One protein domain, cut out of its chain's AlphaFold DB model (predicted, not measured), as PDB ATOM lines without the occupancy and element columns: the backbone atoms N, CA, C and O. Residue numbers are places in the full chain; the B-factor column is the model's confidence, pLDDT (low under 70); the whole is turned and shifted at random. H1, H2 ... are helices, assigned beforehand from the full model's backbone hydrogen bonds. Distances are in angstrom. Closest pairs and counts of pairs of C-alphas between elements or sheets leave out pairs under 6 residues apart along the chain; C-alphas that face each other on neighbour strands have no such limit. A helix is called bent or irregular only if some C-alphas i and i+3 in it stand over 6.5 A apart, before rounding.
ATOM      1  N   TYR A 985     -12.419 -21.427   9.158       92.62
ATOM      2  CA  TYR A 985     -13.614 -21.341   8.319       92.62
ATOM      3  C   TYR A 985     -13.643 -22.393   7.217       92.62
ATOM      4  O   TYR A 985     -14.630 -23.116   7.123       92.62
ATOM      5  N   HIS A 986     -12.583 -22.536   6.416       92.88
ATOM      6  CA  HIS A 986     -12.590 -23.490   5.300       92.88
ATOM      7  C   HIS A 986     -12.732 -24.943   5.769       92.88
ATOM      8  O   HIS A 986     -13.477 -25.708   5.158       92.88
ATOM      9  N   GLN A 987     -12.116 -25.310   6.899       94.75
ATOM     10  CA  GLN A 987     -12.288 -26.633   7.512       94.75
ATOM     11  C   GLN A 987     -13.742 -26.862   7.957       94.75
ATOM     12  O   GLN A 987     -14.334 -27.898   7.651       94.75
ATOM     13  N   ARG A 988     -14.353 -25.874   8.630       93.19
ATOM     14  CA  ARG A 988     -15.764 -25.925   9.058       93.19
ATOM     15  C   ARG A 988     -16.735 -25.910   7.867       93.19
ATOM     16  O   ARG A 988     -17.729 -26.631   7.903       93.19
ATOM     17  N   ARG A 989     -16.432 -25.155   6.803       94.12
ATOM     18  CA  ARG A 989     -17.172 -25.125   5.530       94.12
ATOM     19  C   ARG A 989     -17.161 -26.502   4.881       94.12
ATOM     20  O   ARG A 989     -18.230 -27.031   4.623       94.12
ATOM     21  N   ILE A 990     -15.986 -27.096   4.670       95.44
ATOM     22  CA  ILE A 990     -15.839 -28.413   4.031       95.44
ATOM     23  C   ILE A 990     -16.552 -29.493   4.848       95.44
ATOM     24  O   ILE A 990     -17.358 -30.231   4.291       95.44
ATOM     25  N   ARG A 991     -16.346 -29.537   6.173       95.56
ATOM     26  CA  ARG A 991     -17.040 -30.485   7.062       95.56
ATOM     27  C   ARG A 991     -18.562 -30.337   6.978       95.56
ATOM     28  O   ARG A 991     -19.252 -31.327   6.778       95.56
ATOM     29  N   SER A 992     -19.080 -29.110   7.046       95.06
ATOM     30  CA  SER A 992     -20.520 -28.862   6.917       95.06
ATOM     31  C   SER A 992     -21.051 -29.176   5.518       95.06
ATOM     32  O   SER A 992     -22.132 -29.738   5.406       95.06
ATOM     33  N   ASN A 993     -20.326 -28.826   4.454       96.31
ATOM     34  CA  ASN A 993     -20.725 -29.125   3.082       96.31
ATOM     35  C   ASN A 993     -20.779 -30.648   2.873       96.31
ATOM     36  O   ASN A 993     -21.766 -31.144   2.344       96.31
ATOM     37  N   ARG A 994     -19.770 -31.396   3.349       96.44
ATOM     38  CA  ARG A 994     -19.698 -32.867   3.290       96.44
ATOM     39  C   ARG A 994     -20.907 -33.532   3.952       96.44
ATOM     40  O   ARG A 994     -21.491 -34.438   3.367       96.44
ATOM     41  N   GLU A 995     -21.318 -33.053   5.122       96.12
ATOM     42  CA  GLU A 995     -22.524 -33.523   5.824       96.12
ATOM     43  C   GLU A 995     -23.809 -33.204   5.045       96.12
ATOM     44  O   GLU A 995     -24.643 -34.081   4.847       96.12
ATOM     45  N   ILE A 996     -23.951 -31.972   4.541       95.69
ATOM     46  CA  ILE A 996     -25.113 -31.535   3.746       95.69
ATOM     47  C   ILE A 996     -25.263 -32.376   2.472       95.69
ATOM     48  O   ILE A 996     -26.355 -32.845   2.157       95.69
ATOM     49  N   ILE A 997     -24.155 -32.597   1.762       96.56
ATOM     50  CA  ILE A 997     -24.099 -33.425   0.555       96.56
ATOM     51  C   ILE A 997     -24.400 -34.883   0.901       96.56
ATOM     52  O   ILE A 997     -25.123 -35.528   0.155       96.56
ATOM     53  N   SER A 998     -23.901 -35.404   2.027       95.38
ATOM     54  CA  SER A 998     -24.199 -36.769   2.477       95.38
ATOM     55  C   SER A 998     -25.694 -36.966   2.768       95.38
ATOM     56  O   SER A 998     -26.269 -37.948   2.303       95.38
ATOM     57  N   ILE A 999     -26.344 -36.007   3.441       94.62
ATOM     58  CA  ILE A 999     -27.787 -36.039   3.740       94.62
ATOM     59  C   ILE A 999     -28.626 -35.958   2.456       94.62
ATOM     60  O   ILE A 999     -29.511 -36.786   2.255       94.62
ATOM     61  N   GLU A1000     -28.348 -35.022   1.541       95.81
ATOM     62  CA  GLU A1000     -29.114 -34.959   0.283       95.81
ATOM     63  C   GLU A1000     -28.772 -36.096  -0.689       95.81
ATOM     64  O   GLU A1000     -29.618 -36.496  -1.483       95.81
ATOM     65  N   PHE A1001     -27.574 -36.681  -0.610       95.38
ATOM     66  CA  PHE A1001     -27.246 -37.891  -1.360       95.38
ATOM     67  C   PHE A1001     -28.012 -39.113  -0.827       95.38
ATOM     68  O   PHE A1001     -28.525 -39.897  -1.621       95.38
ATOM     69  N   LEU A1002     -28.166 -39.247   0.497       92.81
ATOM     70  CA  LEU A1002     -29.049 -40.244   1.116       92.81
ATOM     71  C   LEU A1002     -30.502 -40.068   0.650       92.81
ATOM     72  O   LEU A1002     -31.094 -41.016   0.133       92.81
ATOM     73  N   ASN A1003     -31.030 -38.843   0.741       93.56
ATOM     74  CA  ASN A1003     -32.366 -38.497   0.255       93.56
ATOM     75  C   ASN A1003     -32.548 -38.853  -1.239       93.56
ATOM     76  O   ASN A1003     -33.583 -39.387  -1.636       93.56
ATOM     77  N   PHE A1004     -31.535 -38.593  -2.073       95.06
ATOM     78  CA  PHE A1004     -31.543 -38.921  -3.501       95.06
ATOM     79  C   PHE A1004     -31.562 -40.432  -3.777       95.06
ATOM     80  O   PHE A1004     -32.267 -40.875  -4.689       95.06
ATOM     81  N   LEU A1005     -30.801 -41.233  -3.018       93.19
ATOM     82  CA  LEU A1005     -30.809 -42.694  -3.146       93.19
ATOM     83  C   LEU A1005     -32.182 -43.279  -2.778       93.19
ATOM     84  O   LEU A1005     -32.680 -44.148  -3.498       93.19
ATOM     85  N   GLU A1006     -32.801 -42.767  -1.709       91.31
ATOM     86  CA  GLU A1006     -34.143 -43.158  -1.263       91.31
ATOM     87  C   GLU A1006     -35.215 -42.802  -2.307       91.31
ATOM     88  O   GLU A1006     -35.950 -43.683  -2.758       91.31
ATOM     89  N   GLU A1007     -35.249 -41.549  -2.782       92.44
ATOM     90  CA  GLU A1007     -36.158 -41.110  -3.855       92.44
ATOM     91  C   GLU A1007     -35.953 -41.907  -5.158       92.44
ATOM     92  O   GLU A1007     -36.914 -42.232  -5.861       92.44
ATOM     93  N   SER A1008     -34.708 -42.291  -5.461       92.56
ATOM     94  CA  SER A1008     -34.360 -43.127  -6.619       92.56
ATOM     95  C   SER A1008     -34.670 -44.620  -6.432       92.56
ATOM     96  O   SER A1008     -34.486 -45.390  -7.377       92.56
ATOM     97  N   LYS A1009     -35.135 -45.042  -5.245       91.62
ATOM     98  CA  LYS A1009     -35.384 -46.444  -4.853       91.62
ATOM     99  C   LYS A1009     -34.153 -47.355  -4.993       91.62
ATOM    100  O   LYS A1009     -34.281 -48.560  -5.223       91.62
ATOM    101  N   LEU A1010     -32.952 -46.792  -4.850       89.00
ATOM    102  CA  LEU A1010     -31.703 -47.553  -4.854       89.00
ATOM    103  C   LEU A1010     -31.546 -48.261  -3.500       89.00
ATOM    104  O   LEU A1010     -31.808 -47.689  -2.444       89.00
ATOM    105  N   LYS A1011     -31.208 -49.558  -3.529       74.94
ATOM    106  CA  LYS A1011     -31.365 -50.454  -2.367       74.94
ATOM    107  C   LYS A1011     -30.520 -50.010  -1.169       74.94
ATOM    108  O   LYS A1011     -29.348 -49.684  -1.319       74.94
ATOM    109  N   SER A1012     -31.071 -50.169   0.036       63.72
ATOM    110  CA  SER A1012     -30.421 -49.854   1.322       63.72
ATOM    111  C   SER A1012     -29.052 -50.514   1.547       63.72
ATOM    112  O   SER A1012     -28.272 -50.022   2.355       63.72
ATOM    113  N   ASN A1013     -28.696 -51.565   0.800       68.88
ATOM    114  CA  ASN A1013     -27.338 -52.122   0.778       68.88
ATOM    115  C   ASN A1013     -26.254 -51.076   0.426       68.88
ATOM    116  O   ASN A1013     -25.119 -51.232   0.871       68.88
ATOM    117  N   PHE A1014     -26.595 -50.012  -0.318       70.19
ATOM    118  CA  PHE A1014     -25.696 -48.887  -0.632       70.19
ATOM    119  C   PHE A1014     -25.121 -48.224   0.632       70.19
ATOM    120  O   PHE A1014     -23.991 -47.744   0.614       70.19
ATOM    121  N   LEU A1015     -25.878 -48.220   1.737       71.06
ATOM    122  CA  LEU A1015     -25.528 -47.521   2.978       71.06
ATOM    123  C   LEU A1015     -24.269 -48.079   3.663       71.06
ATOM    124  O   LEU A1015     -23.662 -47.389   4.478       71.06
ATOM    125  N   ASN A1016     -23.883 -49.318   3.349       79.75
ATOM    126  CA  ASN A1016     -22.834 -50.033   4.074       79.75
ATOM    127  C   ASN A1016     -21.425 -49.864   3.475       79.75
ATOM    128  O   ASN A1016     -20.462 -50.064   4.206       79.75
ATOM    129  N   ASN A1017     -21.290 -49.501   2.190       84.50
ATOM    130  CA  ASN A1017     -20.002 -49.422   1.479       84.50
ATOM    131  C   ASN A1017     -19.926 -48.184   0.559       84.50
ATOM    132  O   ASN A1017     -20.065 -48.274  -0.661       84.50
ATOM    133  N   TYR A1018     -19.638 -47.014   1.137       88.62
ATOM    134  CA  TYR A1018     -19.419 -45.760   0.389       88.62
ATOM    135  C   TYR A1018     -18.090 -45.714  -0.397       88.62
ATOM    136  O   TYR A1018     -17.868 -44.782  -1.173       88.62
ATOM    137  N   ASP A1019     -17.210 -46.700  -0.199       92.31
ATOM    138  CA  ASP A1019     -15.888 -46.797  -0.832       92.31
ATOM    139  C   ASP A1019     -15.846 -47.770  -2.025       92.31
ATOM    140  O   ASP A1019     -14.805 -47.929  -2.661       92.31
ATOM    141  N   GLU A1020     -16.969 -48.409  -2.370       91.06
ATOM    142  CA  GLU A1020     -17.071 -49.189  -3.605       91.06
ATOM    143  C   GLU A1020     -17.259 -48.293  -4.842       91.06
ATOM    144  O   GLU A1020     -17.864 -47.220  -4.793       91.06
ATOM    145  N   GLN A1021     -16.736 -48.754  -5.980       91.88
ATOM    146  CA  GLN A1021     -16.830 -48.047  -7.257       91.88
ATOM    147  C   GLN A1021     -18.257 -48.089  -7.820       91.88
ATOM    148  O   GLN A1021     -18.930 -49.122  -7.734       91.88
ATOM    149  N   TRP A1022     -18.688 -47.007  -8.480       88.50
ATOM    150  CA  TRP A1022     -20.049 -46.867  -9.029       88.50
ATOM    151  C   TRP A1022     -20.518 -48.041  -9.897       88.50
ATOM    152  O   TRP A1022     -21.692 -48.395  -9.844       88.50
ATOM    153  N   GLU A1023     -19.624 -48.675 -10.658       87.44
ATOM    154  CA  GLU A1023     -19.942 -49.845 -11.493       87.44
ATOM    155  C   GLU A1023     -20.431 -51.051 -10.674       87.44
ATOM    156  O   GLU A1023     -21.363 -51.742 -11.086       87.44
ATOM    157  N   LYS A1024     -19.859 -51.277  -9.484       87.50
ATOM    158  CA  LYS A1024     -20.287 -52.337  -8.553       87.50
ATOM    159  C   LYS A1024     -21.555 -51.932  -7.807       87.50
ATOM    160  O   LYS A1024     -22.495 -52.718  -7.719       87.50
ATOM    161  N   VAL A1025     -21.586 -50.685  -7.333       83.12
ATOM    162  CA  VAL A1025     -22.672 -50.107  -6.526       83.12
ATOM    163  C   VAL A1025     -23.990 -50.027  -7.313       83.12
ATOM    164  O   VAL A1025     -25.024 -50.486  -6.834       83.12
ATOM    165  N   LEU A1026     -23.968 -49.499  -8.541       87.38
ATOM    166  CA  LEU A1026     -25.150 -49.394  -9.414       87.38
ATOM    167  C   LEU A1026     -25.477 -50.727 -10.114       87.38
ATOM    168  O   LEU A1026     -26.647 -51.026 -10.397       87.38
ATOM    169  N   GLY A1027     -24.451 -51.544 -10.374       85.88
ATOM    170  CA  GLY A1027     -24.560 -52.857 -11.002       85.88
ATOM    171  C   GLY A1027     -25.390 -52.829 -12.289       85.88
ATOM    172  O   GLY A1027     -25.189 -51.999 -13.171       85.88
ATOM    173  N   LYS A1028     -26.372 -53.734 -12.388       84.56
ATOM    174  CA  LYS A1028     -27.322 -53.781 -13.517       84.56
ATOM    175  C   LYS A1028     -28.565 -52.890 -13.346       84.56
ATOM    176  O   LYS A1028     -29.388 -52.856 -14.251       84.56
ATOM    177  N   SER A1029     -28.747 -52.208 -12.210       85.81
ATOM    178  CA  SER A1029     -30.000 -51.474 -11.941       85.81
ATOM    179  C   SER A1029     -30.094 -50.102 -12.608       85.81
ATOM    180  O   SER A1029     -31.203 -49.626 -12.841       85.81
ATOM    181  N   MET A1030     -28.967 -49.457 -12.926       92.88
ATOM    182  CA  MET A1030     -28.975 -48.125 -13.533       92.88
ATOM    183  C   MET A1030     -27.695 -47.846 -14.325       92.88
ATOM    184  O   MET A1030     -26.593 -48.109 -13.855       92.88
ATOM    185  N   ASN A1031     -27.829 -47.268 -15.523       95.19
ATOM    186  CA  ASN A1031     -26.682 -46.808 -16.309       95.19
ATOM    187  C   ASN A1031     -26.047 -45.568 -15.652       95.19
ATOM    188  O   ASN A1031     -26.765 -44.624 -15.320       95.19
ATOM    189  N   ILE A1032     -24.714 -45.541 -15.537       94.00
ATOM    190  CA  ILE A1032     -23.940 -44.447 -14.921       94.00
ATOM    191  C   ILE A1032     -24.311 -43.071 -15.493       94.00
ATOM    192  O   ILE A1032     -24.512 -42.140 -14.722       94.00
ATOM    193  N   LYS A1033     -24.487 -42.930 -16.817       95.19
ATOM    194  CA  LYS A1033     -24.859 -41.638 -17.427       95.19
ATOM    195  C   LYS A1033     -26.258 -41.173 -17.016       95.19
ATOM    196  O   LYS A1033     -26.469 -39.988 -16.781       95.19
ATOM    197  N   LEU A1034     -27.208 -42.103 -16.892       94.88
ATOM    198  CA  LEU A1034     -28.565 -41.794 -16.436       94.88
ATOM    199  C   LEU A1034     -28.586 -41.473 -14.933       94.88
ATOM    200  O   LEU A1034     -29.340 -40.603 -14.501       94.88
ATOM    201  N   PHE A1035     -27.761 -42.166 -14.142       95.12
ATOM    202  CA  PHE A1035     -27.576 -41.887 -12.717       95.12
ATOM    203  C   PHE A1035     -26.995 -40.486 -12.513       95.12
ATOM    204  O   PHE A1035     -27.591 -39.684 -11.801       95.12
ATOM    205  N   GLU A1036     -25.910 -40.155 -13.217       95.56
ATOM    206  CA  GLU A1036     -25.279 -38.834 -13.186       95.56
ATOM    207  C   GLU A1036     -26.240 -37.722 -13.634       95.56
ATOM    208  O   GLU A1036     -26.304 -36.674 -12.993       95.56
ATOM    209  N   GLN A1037     -27.053 -37.954 -14.672       95.88
ATOM    210  CA  GLN A1037     -28.061 -36.988 -15.118       95.88
ATOM    211  C   GLN A1037     -29.138 -36.738 -14.050       95.88
ATOM    212  O   GLN A1037     -29.448 -35.578 -13.765       95.88
ATOM    213  N   LYS A1038     -29.695 -37.793 -13.431       96.75
ATOM    214  CA  LYS A1038     -30.675 -37.637 -12.338       96.75
ATOM    215  C   LYS A1038     -30.058 -36.960 -11.115       96.75
ATOM    216  O   LYS A1038     -30.686 -36.081 -10.536       96.75
ATOM    217  N   LEU A1039     -28.837 -37.345 -10.750       96.06
ATOM    218  CA  LEU A1039     -28.096 -36.788  -9.623       96.06
ATOM    219  C   LEU A1039     -27.800 -35.296  -9.835       96.06
ATOM    220  O   LEU A1039     -28.031 -34.493  -8.936       96.06
ATOM    221  N   SER A1040     -27.359 -34.912 -11.035       95.81
ATOM    222  CA  SER A1040     -27.110 -33.512 -11.405       95.81
ATOM    223  C   SER A1040     -28.389 -32.680 -11.338       95.81
ATOM    224  O   SER A1040     -28.394 -31.617 -10.726       95.81
ATOM    225  N   PHE A1041     -29.491 -33.180 -11.911       94.81
ATOM    226  CA  PHE A1041     -30.793 -32.515 -11.842       94.81
ATOM    227  C   PHE A1041     -31.255 -32.336 -10.388       94.81
ATOM    228  O   PHE A1041     -31.645 -31.241  -9.988       94.81
ATOM    229  N   TYR A1042     -31.126 -33.386  -9.573       95.88
ATOM    230  CA  TYR A1042     -31.478 -33.352  -8.160       95.88
ATOM    231  C   TYR A1042     -30.677 -32.308  -7.382       95.88
ATOM    232  O   TYR A1042     -31.259 -31.450  -6.724       95.88
ATOM    233  N   PHE A1043     -29.347 -32.339  -7.484       95.94
ATOM    234  CA  PHE A1043     -28.464 -31.407  -6.782       95.94
ATOM    235  C   PHE A1043     -28.631 -29.958  -7.270       95.94
ATOM    236  O   PHE A1043     -28.453 -29.024  -6.480       95.94
ATOM    237  N   GLN A1044     -29.053 -29.759  -8.521       93.56
ATOM    238  CA  GLN A1044     -29.438 -28.455  -9.056       93.56
ATOM    239  C   GLN A1044     -30.751 -27.936  -8.443       93.56
ATOM    240  O   GLN A1044     -30.849 -26.744  -8.153       93.56
ATOM    241  N   GLU A1045     -31.751 -28.793  -8.206       90.31
ATOM    242  CA  GLU A1045     -33.020 -28.390  -7.578       90.31
ATOM    243  C   GLU A1045     -32.947 -28.275  -6.044       90.31
ATOM    244  O   GLU A1045     -33.574 -27.383  -5.472       90.31
ATOM    245  N   THR A1046     -32.199 -29.149  -5.359       91.94
ATOM    246  CA  THR A1046     -32.148 -29.201  -3.883       91.94
ATOM    247  C   THR A1046     -31.090 -28.281  -3.280       91.94
ATOM    248  O   THR A1046     -31.395 -27.514  -2.367       91.94
ATOM    249  N   LEU A1047     -29.859 -28.338  -3.796       92.88
ATOM    250  CA  LEU A1047     -28.687 -27.632  -3.267       92.88
ATOM    251  C   LEU A1047     -28.186 -26.510  -4.182       92.88
ATOM    252  O   LEU A1047     -27.199 -25.853  -3.850       92.88
ATOM    253  N   LYS A1048     -28.866 -26.266  -5.310       93.38
ATOM    254  CA  LYS A1048     -28.475 -25.279  -6.327       93.38
ATOM    255  C   LYS A1048     -27.058 -25.498  -6.889       93.38
ATOM    256  O   LYS A1048     -26.358 -24.532  -7.208       93.38
ATOM    257  N   LEU A1049     -26.625 -26.752  -6.996       95.62
ATOM    258  CA  LEU A1049     -25.305 -27.131  -7.501       95.62
ATOM    259  C   LEU A1049     -25.372 -27.586  -8.959       95.62
ATOM    260  O   LEU A1049     -26.227 -28.383  -9.333       95.62
ATOM    261  N   TYR A1050     -24.440 -27.092  -9.770       94.75
ATOM    262  CA  TYR A1050     -24.315 -27.416 -11.187       94.75
ATOM    263  C   TYR A1050     -23.032 -28.215 -11.399       94.75
ATOM    264  O   TYR A1050     -21.931 -27.698 -11.192       94.75
ATOM    265  N   PHE A1051     -23.175 -29.479 -11.791       95.81
ATOM    266  CA  PHE A1051     -22.053 -30.372 -12.074       95.81
ATOM    267  C   PHE A1051     -21.558 -30.225 -13.526       95.81
ATOM    268  O   PHE A1051     -22.365 -29.952 -14.420       95.81
ATOM    269  N   PRO A1052     -20.248 -30.411 -13.792       94.56
ATOM    270  CA  PRO A1052     -19.746 -30.608 -15.149       94.56
ATOM    271  C   PRO A1052     -20.284 -31.920 -15.744       94.56
ATOM    272  O   PRO A1052     -20.729 -32.812 -15.020       94.56
ATOM    273  N   LYS A1053     -20.222 -32.051 -17.074       92.69
ATOM    274  CA  LYS A1053     -20.560 -33.302 -17.774       92.69
ATOM    275  C   LYS A1053     -19.529 -34.390 -17.467       92.69
ATOM    276  O   LYS A1053     -18.338 -34.091 -17.428       92.69
ATOM    277  N   ASP A1054     -19.992 -35.631 -17.326       94.19
ATOM    278  CA  ASP A1054     -19.183 -36.805 -16.985       94.19
ATOM    279  C   ASP A1054     -18.398 -36.594 -15.660       94.19
ATOM    280  O   ASP A1054     -17.250 -37.022 -15.532       94.19
ATOM    281  N   ILE A1055     -19.015 -35.942 -14.652       95.25
ATOM    282  CA  ILE A1055     -18.402 -35.657 -13.329       95.25
ATOM    283  C   ILE A1055     -17.862 -36.927 -12.654       95.25
ATOM    284  O   ILE A1055     -16.809 -36.880 -12.017       95.25
ATOM    285  N   LEU A1056     -18.516 -38.080 -12.833       95.19
ATOM    286  CA  LEU A1056     -18.064 -39.355 -12.257       95.19
ATOM    287  C   LEU A1056     -16.799 -39.915 -12.942       95.19
ATOM    288  O   LEU A1056     -16.192 -40.862 -12.446       95.19
ATOM    289  N   LYS A1057     -16.389 -39.321 -14.069       94.38
ATOM    290  CA  LYS A1057     -15.182 -39.645 -14.846       94.38
ATOM    291  C   LYS A1057     -14.169 -38.501 -14.874       94.38
ATOM    292  O   LYS A1057     -13.215 -38.545 -15.653       94.38
ATOM    293  N   LEU A1058     -14.353 -37.479 -14.038       93.56
ATOM    294  CA  LEU A1058     -13.405 -36.381 -13.938       93.56
ATOM    295  C   LEU A1058     -12.075 -36.913 -13.386       93.56
ATOM    296  O   LEU A1058     -12.049 -37.491 -12.299       93.56
ATOM    297  N   LYS A1059     -10.983 -36.766 -14.141       92.50
ATOM    298  CA  LYS A1059      -9.630 -37.139 -13.698       92.50
ATOM    299  C   LYS A1059      -9.016 -36.026 -12.860       92.50
ATOM    300  O   LYS A1059      -9.320 -34.856 -13.074       92.50
ATOM    301  N   ASP A1060      -8.150 -36.402 -11.928       88.56
ATOM    302  CA  ASP A1060      -7.269 -35.450 -11.256       88.56
ATOM    303  C   ASP A1060      -6.185 -34.987 -12.245       88.56
ATOM    304  O   ASP A1060      -5.660 -35.784 -13.022       88.56
ATOM    305  N   ASN A1061      -5.837 -33.701 -12.222       85.81
ATOM    306  CA  ASN A1061      -4.721 -33.183 -13.016       85.81
ATOM    307  C   ASN A1061      -3.383 -33.785 -12.549       85.81
ATOM    308  O   ASN A1061      -2.456 -33.907 -13.344       85.81
ATOM    309  N   ASN A1062      -3.301 -34.182 -11.273       88.06
ATOM    310  CA  ASN A1062      -2.087 -34.699 -10.640       88.06
ATOM    311  C   ASN A1062      -2.055 -36.234 -10.516       88.06
ATOM    312  O   ASN A1062      -1.017 -36.789 -10.165       88.06
ATOM    313  N   ASN A1063      -3.164 -36.938 -10.776       88.44
ATOM    314  CA  ASN A1063      -3.258 -38.395 -10.631       88.44
ATOM    315  C   ASN A1063      -4.089 -39.017 -11.761       88.44
ATOM    316  O   ASN A1063      -5.173 -38.548 -12.083       88.44
ATOM    317  N   ALA A1064      -3.662 -40.170 -12.286       88.69
ATOM    318  CA  ALA A1064      -4.412 -40.902 -13.317       88.69
ATOM    319  C   ALA A1064      -5.796 -41.426 -12.854       88.69
ATOM    320  O   ALA A1064      -6.595 -41.876 -13.680       88.69
ATOM    321  N   ASN A1065      -6.071 -41.369 -11.547       92.56
ATOM    322  CA  ASN A1065      -7.328 -41.767 -10.924       92.56
ATOM    323  C   ASN A1065      -8.449 -40.747 -11.179       92.56
ATOM    324  O   ASN A1065      -8.222 -39.540 -11.279       92.56
ATOM    325  N   TYR A1066      -9.688 -41.232 -11.203       92.12
ATOM    326  CA  TYR A1066     -10.858 -40.360 -11.183       92.12
ATOM    327  C   TYR A1066     -11.054 -39.741  -9.791       92.12
ATOM    328  O   TYR A1066     -10.851 -40.399  -8.769       92.12
ATOM    329  N   ILE A1067     -11.480 -38.479  -9.756       91.94
ATOM    330  CA  ILE A1067     -11.749 -37.712  -8.532       91.94
ATOM    331  C   ILE A1067     -13.017 -38.221  -7.825       91.94
ATOM    332  O   ILE A1067     -13.158 -38.043  -6.619       91.94
ATOM    333  N   ALA A1068     -13.943 -38.847  -8.558       94.69
ATOM    334  CA  ALA A1068     -15.289 -39.175  -8.088       94.69
ATOM    335  C   ALA A1068     -15.763 -40.594  -8.480       94.69
ATOM    336  O   ALA A1068     -16.950 -40.794  -8.718       94.69
ATOM    337  N   ASP A1069     -14.870 -41.589  -8.529       93.25
ATOM    338  CA  ASP A1069     -15.186 -43.005  -8.821       93.25
ATOM    339  C   ASP A1069     -15.949 -43.746  -7.705       93.25
ATOM    340  O   ASP A1069     -16.490 -44.822  -7.965       93.25
ATOM    341  N   THR A1070     -16.021 -43.187  -6.491       95.06
ATOM    342  CA  THR A1070     -16.791 -43.741  -5.360       95.06
ATOM    343  C   THR A1070     -17.727 -42.691  -4.742       95.06
ATOM    344  O   THR A1070     -17.437 -41.490  -4.828       95.06
ATOM    345  N   PRO A1071     -18.818 -43.107  -4.063       95.06
ATOM    346  CA  PRO A1071     -19.678 -42.212  -3.289       95.06
ATOM    347  C   PRO A1071     -18.909 -41.305  -2.318       95.06
ATOM    348  O   PRO A1071     -19.095 -40.090  -2.345       95.06
ATOM    349  N   ASN A1072     -18.002 -41.857  -1.500       95.38
ATOM    350  CA  ASN A1072     -17.224 -41.070  -0.533       95.38
ATOM    351  C   ASN A1072     -16.372 -39.986  -1.208       95.38
ATOM    352  O   ASN A1072     -16.351 -38.843  -0.747       95.38
ATOM    353  N   LYS A1073     -15.693 -40.320  -2.313       95.81
ATOM    354  CA  LYS A1073     -14.845 -39.372  -3.047       95.81
ATOM    355  C   LYS A1073     -15.659 -38.284  -3.752       95.81
ATOM    356  O   LYS A1073     -15.270 -37.121  -3.696       95.81
ATOM    357  N   LEU A1074     -16.814 -38.624  -4.336       96.00
ATOM    358  CA  LEU A1074     -17.737 -37.632  -4.901       96.00
ATOM    359  C   LEU A1074     -18.200 -36.634  -3.829       96.00
ATOM    360  O   LEU A1074     -18.137 -35.426  -4.050       96.00
ATOM    361  N   ILE A1075     -18.634 -37.128  -2.664       96.56
ATOM    362  CA  ILE A1075     -19.077 -36.275  -1.552       96.56
ATOM    363  C   ILE A1075     -17.923 -35.363  -1.098       96.56
ATOM    364  O   ILE A1075     -18.120 -34.160  -0.922       96.56
ATOM    365  N   ASP A1076     -16.712 -35.905  -0.946       95.75
ATOM    366  CA  ASP A1076     -15.547 -35.135  -0.503       95.75
ATOM    367  C   ASP A1076     -15.077 -34.108  -1.553       95.75
ATOM    368  O   ASP A1076     -14.694 -32.998  -1.183       95.75
ATOM    369  N   TYR A1077     -15.181 -34.409  -2.853       96.00
ATOM    370  CA  TYR A1077     -14.951 -33.446  -3.936       96.00
ATOM    371  C   TYR A1077     -15.976 -32.311  -3.905       96.00
ATOM    372  O   TYR A1077     -15.604 -31.157  -3.713       96.00
ATOM    373  N   VAL A1078     -17.273 -32.626  -3.994       96.06
ATOM    374  CA  VAL A1078     -18.346 -31.614  -4.022       96.06
ATOM    375  C   VAL A1078     -18.363 -30.777  -2.729       96.06
ATOM    376  O   VAL A1078     -18.748 -29.608  -2.753       96.06
ATOM    377  N   SER A1079     -17.862 -31.301  -1.602       96.44
ATOM    378  CA  SER A1079     -17.739 -30.530  -0.355       96.44
ATOM    379  C   SER A1079     -16.773 -29.337  -0.428       96.44
ATOM    380  O   SER A1079     -16.917 -28.381   0.344       96.44
ATOM    381  N   LYS A1080     -15.822 -29.356  -1.375       95.75
ATOM    382  CA  LYS A1080     -14.756 -28.349  -1.540       95.75
ATOM    383  C   LYS A1080     -15.172 -27.137  -2.381       95.75
ATOM    384  O   LYS A1080     -14.376 -26.206  -2.516       95.75
ATOM    385  N   VAL A1081     -16.426 -27.093  -2.848       94.69
ATOM    386  CA  VAL A1081     -17.078 -25.898  -3.416       94.69
ATOM    387  C   VAL A1081     -16.807 -24.657  -2.545       94.69
ATOM    388  O   VAL A1081     -16.848 -24.721  -1.312       94.69
ATOM    389  N   LYS A1082     -16.509 -23.516  -3.191       90.94
ATOM    390  CA  LYS A1082     -16.056 -22.280  -2.520       90.94
ATOM    391  C   LYS A1082     -17.061 -21.742  -1.494       90.94
ATOM    392  O   LYS A1082     -16.646 -21.252  -0.438       90.94
ATOM    393  N   ASP A1083     -18.355 -21.841  -1.782       90.38
ATOM    394  CA  ASP A1083     -19.416 -21.350  -0.905       90.38
ATOM    395  C   ASP A1083     -19.854 -22.374   0.145       90.38
ATOM    396  O   ASP A1083     -19.672 -23.588   0.022       90.38
ATOM    397  N   LYS A1084     -20.462 -21.853   1.211       90.62
ATOM    398  CA  LYS A1084     -21.146 -22.653   2.221       90.62
ATOM    399  C   LYS A1084     -22.507 -23.088   1.671       90.62
ATOM    400  O   LYS A1084     -23.357 -22.242   1.399       90.62
ATOM    401  N   LEU A1085     -22.736 -24.394   1.592       92.25
ATOM    402  CA  LEU A1085     -24.042 -24.950   1.244       92.25
ATOM    403  C   LEU A1085     -25.049 -24.734   2.383       92.25
ATOM    404  O   LEU A1085     -24.690 -24.667   3.563       92.25
ATOM    405  N   GLN A1086     -26.328 -24.648   2.030       89.50
ATOM    406  CA  GLN A1086     -27.436 -24.622   2.981       89.50
ATOM    407  C   GLN A1086     -28.286 -25.869   2.744       89.50
ATOM    408  O   GLN A1086     -28.743 -26.086   1.625       89.50
ATOM    409  N   LEU A1087     -28.484 -26.691   3.779       90.38
ATOM    410  CA  LEU A1087     -29.389 -27.837   3.702       90.38
ATOM    411  C   LEU A1087     -30.821 -27.301   3.518       90.38
ATOM    412  O   LEU A1087     -31.250 -26.491   4.348       90.38
ATOM    413  N   PRO A1088     -31.557 -27.682   2.459       83.69
ATOM    414  CA  PRO A1088     -32.889 -27.149   2.222       83.69
ATOM    415  C   PRO A1088     -33.827 -27.564   3.356       83.69
ATOM    416  O   PRO A1088     -33.826 -28.702   3.828       83.69
ATOM    417  N   LEU A1089     -34.642 -26.617   3.805       74.44
ATOM    418  CA  LEU A1089     -35.529 -26.789   4.950       74.44
ATOM    419  C   LEU A1089     -36.788 -27.561   4.527       74.44
ATOM    420  O   LEU A1089     -37.804 -26.965   4.177       74.44
ATOM    421  N   ARG A1090     -36.670 -28.891   4.524       77.69
ATOM    422  CA  ARG A1090     -37.717 -29.892   4.249       77.69
ATOM    423  C   ARG A1090     -37.977 -30.697   5.528       77.69
ATOM    424  O   ARG A1090     -37.007 -30.984   6.223       77.69
ATOM    425  N   ASP A1091     -39.211 -31.136   5.790       68.69
ATOM    426  CA  ASP A1091     -39.592 -31.904   6.998       68.69
ATOM    427  C   ASP A1091     -38.601 -33.043   7.344       68.69
ATOM    428  O   ASP A1091     -38.143 -33.154   8.479       68.69
ATOM    429  N   ARG A1092     -38.177 -33.846   6.353       81.44
ATOM    430  CA  ARG A1092     -37.202 -34.945   6.552       81.44
ATOM    431  C   ARG A1092     -35.814 -34.489   7.032       81.44
ATOM    432  O   ARG A1092     -35.114 -35.237   7.706       81.44
ATOM    433  N   ASN A1093     -35.419 -33.261   6.704       85.38
ATOM    434  CA  ASN A1093     -34.128 -32.693   7.080       85.38
ATOM    435  C   ASN A1093     -34.160 -32.051   8.476       85.38
ATOM    436  O   ASN A1093     -33.094 -31.761   9.016       85.38
ATOM    437  N   GLU A1094     -35.335 -31.824   9.080       77.56
ATOM    438  CA  GLU A1094     -35.446 -31.125  10.370       77.56
ATOM    439  C   GLU A1094     -34.730 -31.871  11.503       77.56
ATOM    440  O   GLU A1094     -34.027 -31.242  12.290       77.56
ATOM    441  N   GLN A1095     -34.796 -33.208  11.538       76.81
ATOM    442  CA  GLN A1095     -34.071 -34.002  12.539       76.81
ATOM    443  C   GLN A1095     -32.548 -33.870  12.384       76.81
ATOM    444  O   GLN A1095     -31.839 -33.642  13.365       76.81
ATOM    445  N   HIS A1096     -32.029 -33.944  11.154       84.56
ATOM    446  CA  HIS A1096     -30.606 -33.705  10.908       84.56
ATOM    447  C   HIS A1096     -30.212 -32.269  11.277       84.56
ATOM    448  O   HIS A1096     -29.180 -32.073  11.917       84.56
ATOM    449  N   LEU A1097     -31.045 -31.277  10.946       82.94
ATOM    450  CA  LEU A1097     -30.827 -29.879  11.317       82.94
ATOM    451  C   LEU A1097     -30.809 -29.660  12.831       82.94
ATOM    452  O   LEU A1097     -29.952 -28.906  13.284       82.94
ATOM    453  N   GLU A1098     -31.702 -30.285  13.608       78.00
ATOM    454  CA  GLU A1098     -31.767 -30.118  15.068       78.00
ATOM    455  C   GLU A1098     -30.668 -30.903  15.813       78.00
ATOM    456  O   GLU A1098     -30.113 -30.363  16.776       78.00
ATOM    457  N   PHE A1099     -30.270 -32.099  15.354       82.44
ATOM    458  CA  PHE A1099     -29.353 -32.985  16.100       82.44
ATOM    459  C   PHE A1099     -27.910 -33.087  15.571       82.44
ATOM    460  O   PHE A1099     -27.014 -33.413  16.352       82.44
ATOM    461  N   ASN A1100     -27.628 -32.810  14.292       86.44
ATOM    462  CA  ASN A1100     -26.266 -32.942  13.758       86.44
ATOM    463  C   ASN A1100     -25.404 -31.709  14.094       86.44
ATOM    464  O   ASN A1100     -25.640 -30.607  13.593       86.44
ATOM    465  N   SER A1101     -24.375 -31.903  14.924       86.31
ATOM    466  CA  SER A1101     -23.426 -30.861  15.344       86.31
ATOM    467  C   SER A1101     -22.344 -30.534  14.304       86.31
ATOM    468  O   SER A1101     -21.701 -29.490  14.410       86.31
ATOM    469  N   ASN A1102     -22.151 -31.377  13.284       88.44
ATOM    470  CA  ASN A1102     -21.229 -31.100  12.178       88.44
ATOM    471  C   ASN A1102     -21.837 -30.142  11.133       88.44
ATOM    472  O   ASN A1102     -21.091 -29.515  10.375       88.44
ATOM    473  N   LEU A1103     -23.169 -29.988  11.102       88.75
ATOM    474  CA  LEU A1103     -23.840 -28.972  10.292       88.75
ATOM    475  C   LEU A1103     -23.551 -27.584  10.869       88.75
ATOM    476  O   LEU A1103     -24.034 -27.220  11.943       88.75
ATOM    477  N   TYR A1104     -22.786 -26.772  10.137       79.75
ATOM    478  CA  TYR A1104     -22.426 -25.421  10.552       79.75
ATOM    479  C   TYR A1104     -23.641 -24.493  10.459       79.75
ATOM    480  O   TYR A1104     -23.829 -23.757   9.484       79.75
ATOM    481  N   ARG A1105     -24.470 -24.483  11.506       78.19
ATOM    482  CA  ARG A1105     -25.480 -23.442  11.708       78.19
ATOM    483  C   ARG A1105     -24.745 -22.110  11.835       78.19
ATOM    484  O   ARG A1105     -23.937 -21.906  12.736       78.19
ATOM    485  N   SER A1106     -25.005 -21.195  10.908       67.44
ATOM    486  CA  SER A1106     -24.672 -19.792  11.131       67.44
ATOM    487  C   SER A1106     -25.570 -19.317  12.265       67.44
ATOM    488  O   SER A1106     -26.788 -19.353  12.109       67.44
ATOM    489  N   ALA A1107     -24.973 -18.914  13.392       71.88
ATOM    490  CA  ALA A1107     -25.698 -18.218  14.448       71.88
ATOM    491  C   ALA A1107     -26.523 -17.091  13.813       71.88
ATOM    492  O   ALA A1107     -25.998 -16.356  12.970       71.88
TER     493      ALA A1107
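This is residues 985 to 1107 of the 1201 residues of an uncharacterized protein of Stylonychia lemnae (UniProt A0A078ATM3). A long helix, H1, runs through the middle, with H4 and H5 packed on one side of it and the irregular H6 loosely placed on the opposite side. Two short helices, H2 and H3, lead from H1 to H4, and a long loop, residues 1047 to 1070, joins H4 to H5. The printed part has 123 residues with six named helices, H1 to H6 in chain order, and no named strand; its class is all helix. It is compact, with a radius of gyration of the C-alphas of 14.4 A, and spans 43 by 35 by 25 A.

Find C-alpha 985 at (-13.614, -21.341, 8.319), where H1, residues 985 to 1007, begins; H1 is 32.4 A long from first to last C-alpha and ends at C-alpha 1007 at (-36.158, -41.110, -3.855). Next come H2, residues 1012 to 1016, and H3, residues 1022 to 1026. H4, residues 1032 to 1046, is 20.5 A long, and H5, residues 1071 to 1078, 10.7 A. H6, residues 1091 to 1099, ends at (-29.353, -32.985, 16.100); it is only just irregular, with C-alphas 1092 and 1095 6.8 A apart.

Look at residues 993 to 998 of H1, which touch H5 at a steep tilt of 48 degrees, opposite ways; the closest C-alphas, of Arg 994 and Ile 1075, are 6.0 A apart. Residues 1000 to 1004 touch H4 at a steep tilt of 64 degrees, closest at the C-alphas of Phe 1004 and Tyr 1042, 7.3 A. H6 is close to H1 but not clearly touching, closest at the C-alphas of Ile 999 and Asn 1093, 7.9 A. H1 and H2 are near each other. H3 and H4 only just touch, only at the corner, with 3 pairs of C-alphas within 8 A, closest at Trp 1022 and Ile 1032, 7.5 A. H4 and H5 are apart. In H1, H3, H4 and H5 every O i to N i+4 pair is within hydrogen-bond range; H6 has 3 of 5, and H2 0 of 1 but 2 of 2 O i to N i+3 pairs.

The C-alphas farthest apart, of Lys 1028 and Ala 1107, are 45.3 A apart. The printed part has no cut. The links H4 to H5 and H5 to H6 are long. The mean pLDDT of the printed part is 89.8, with residues 1012 to 1013, 1091 and 1106 under 70.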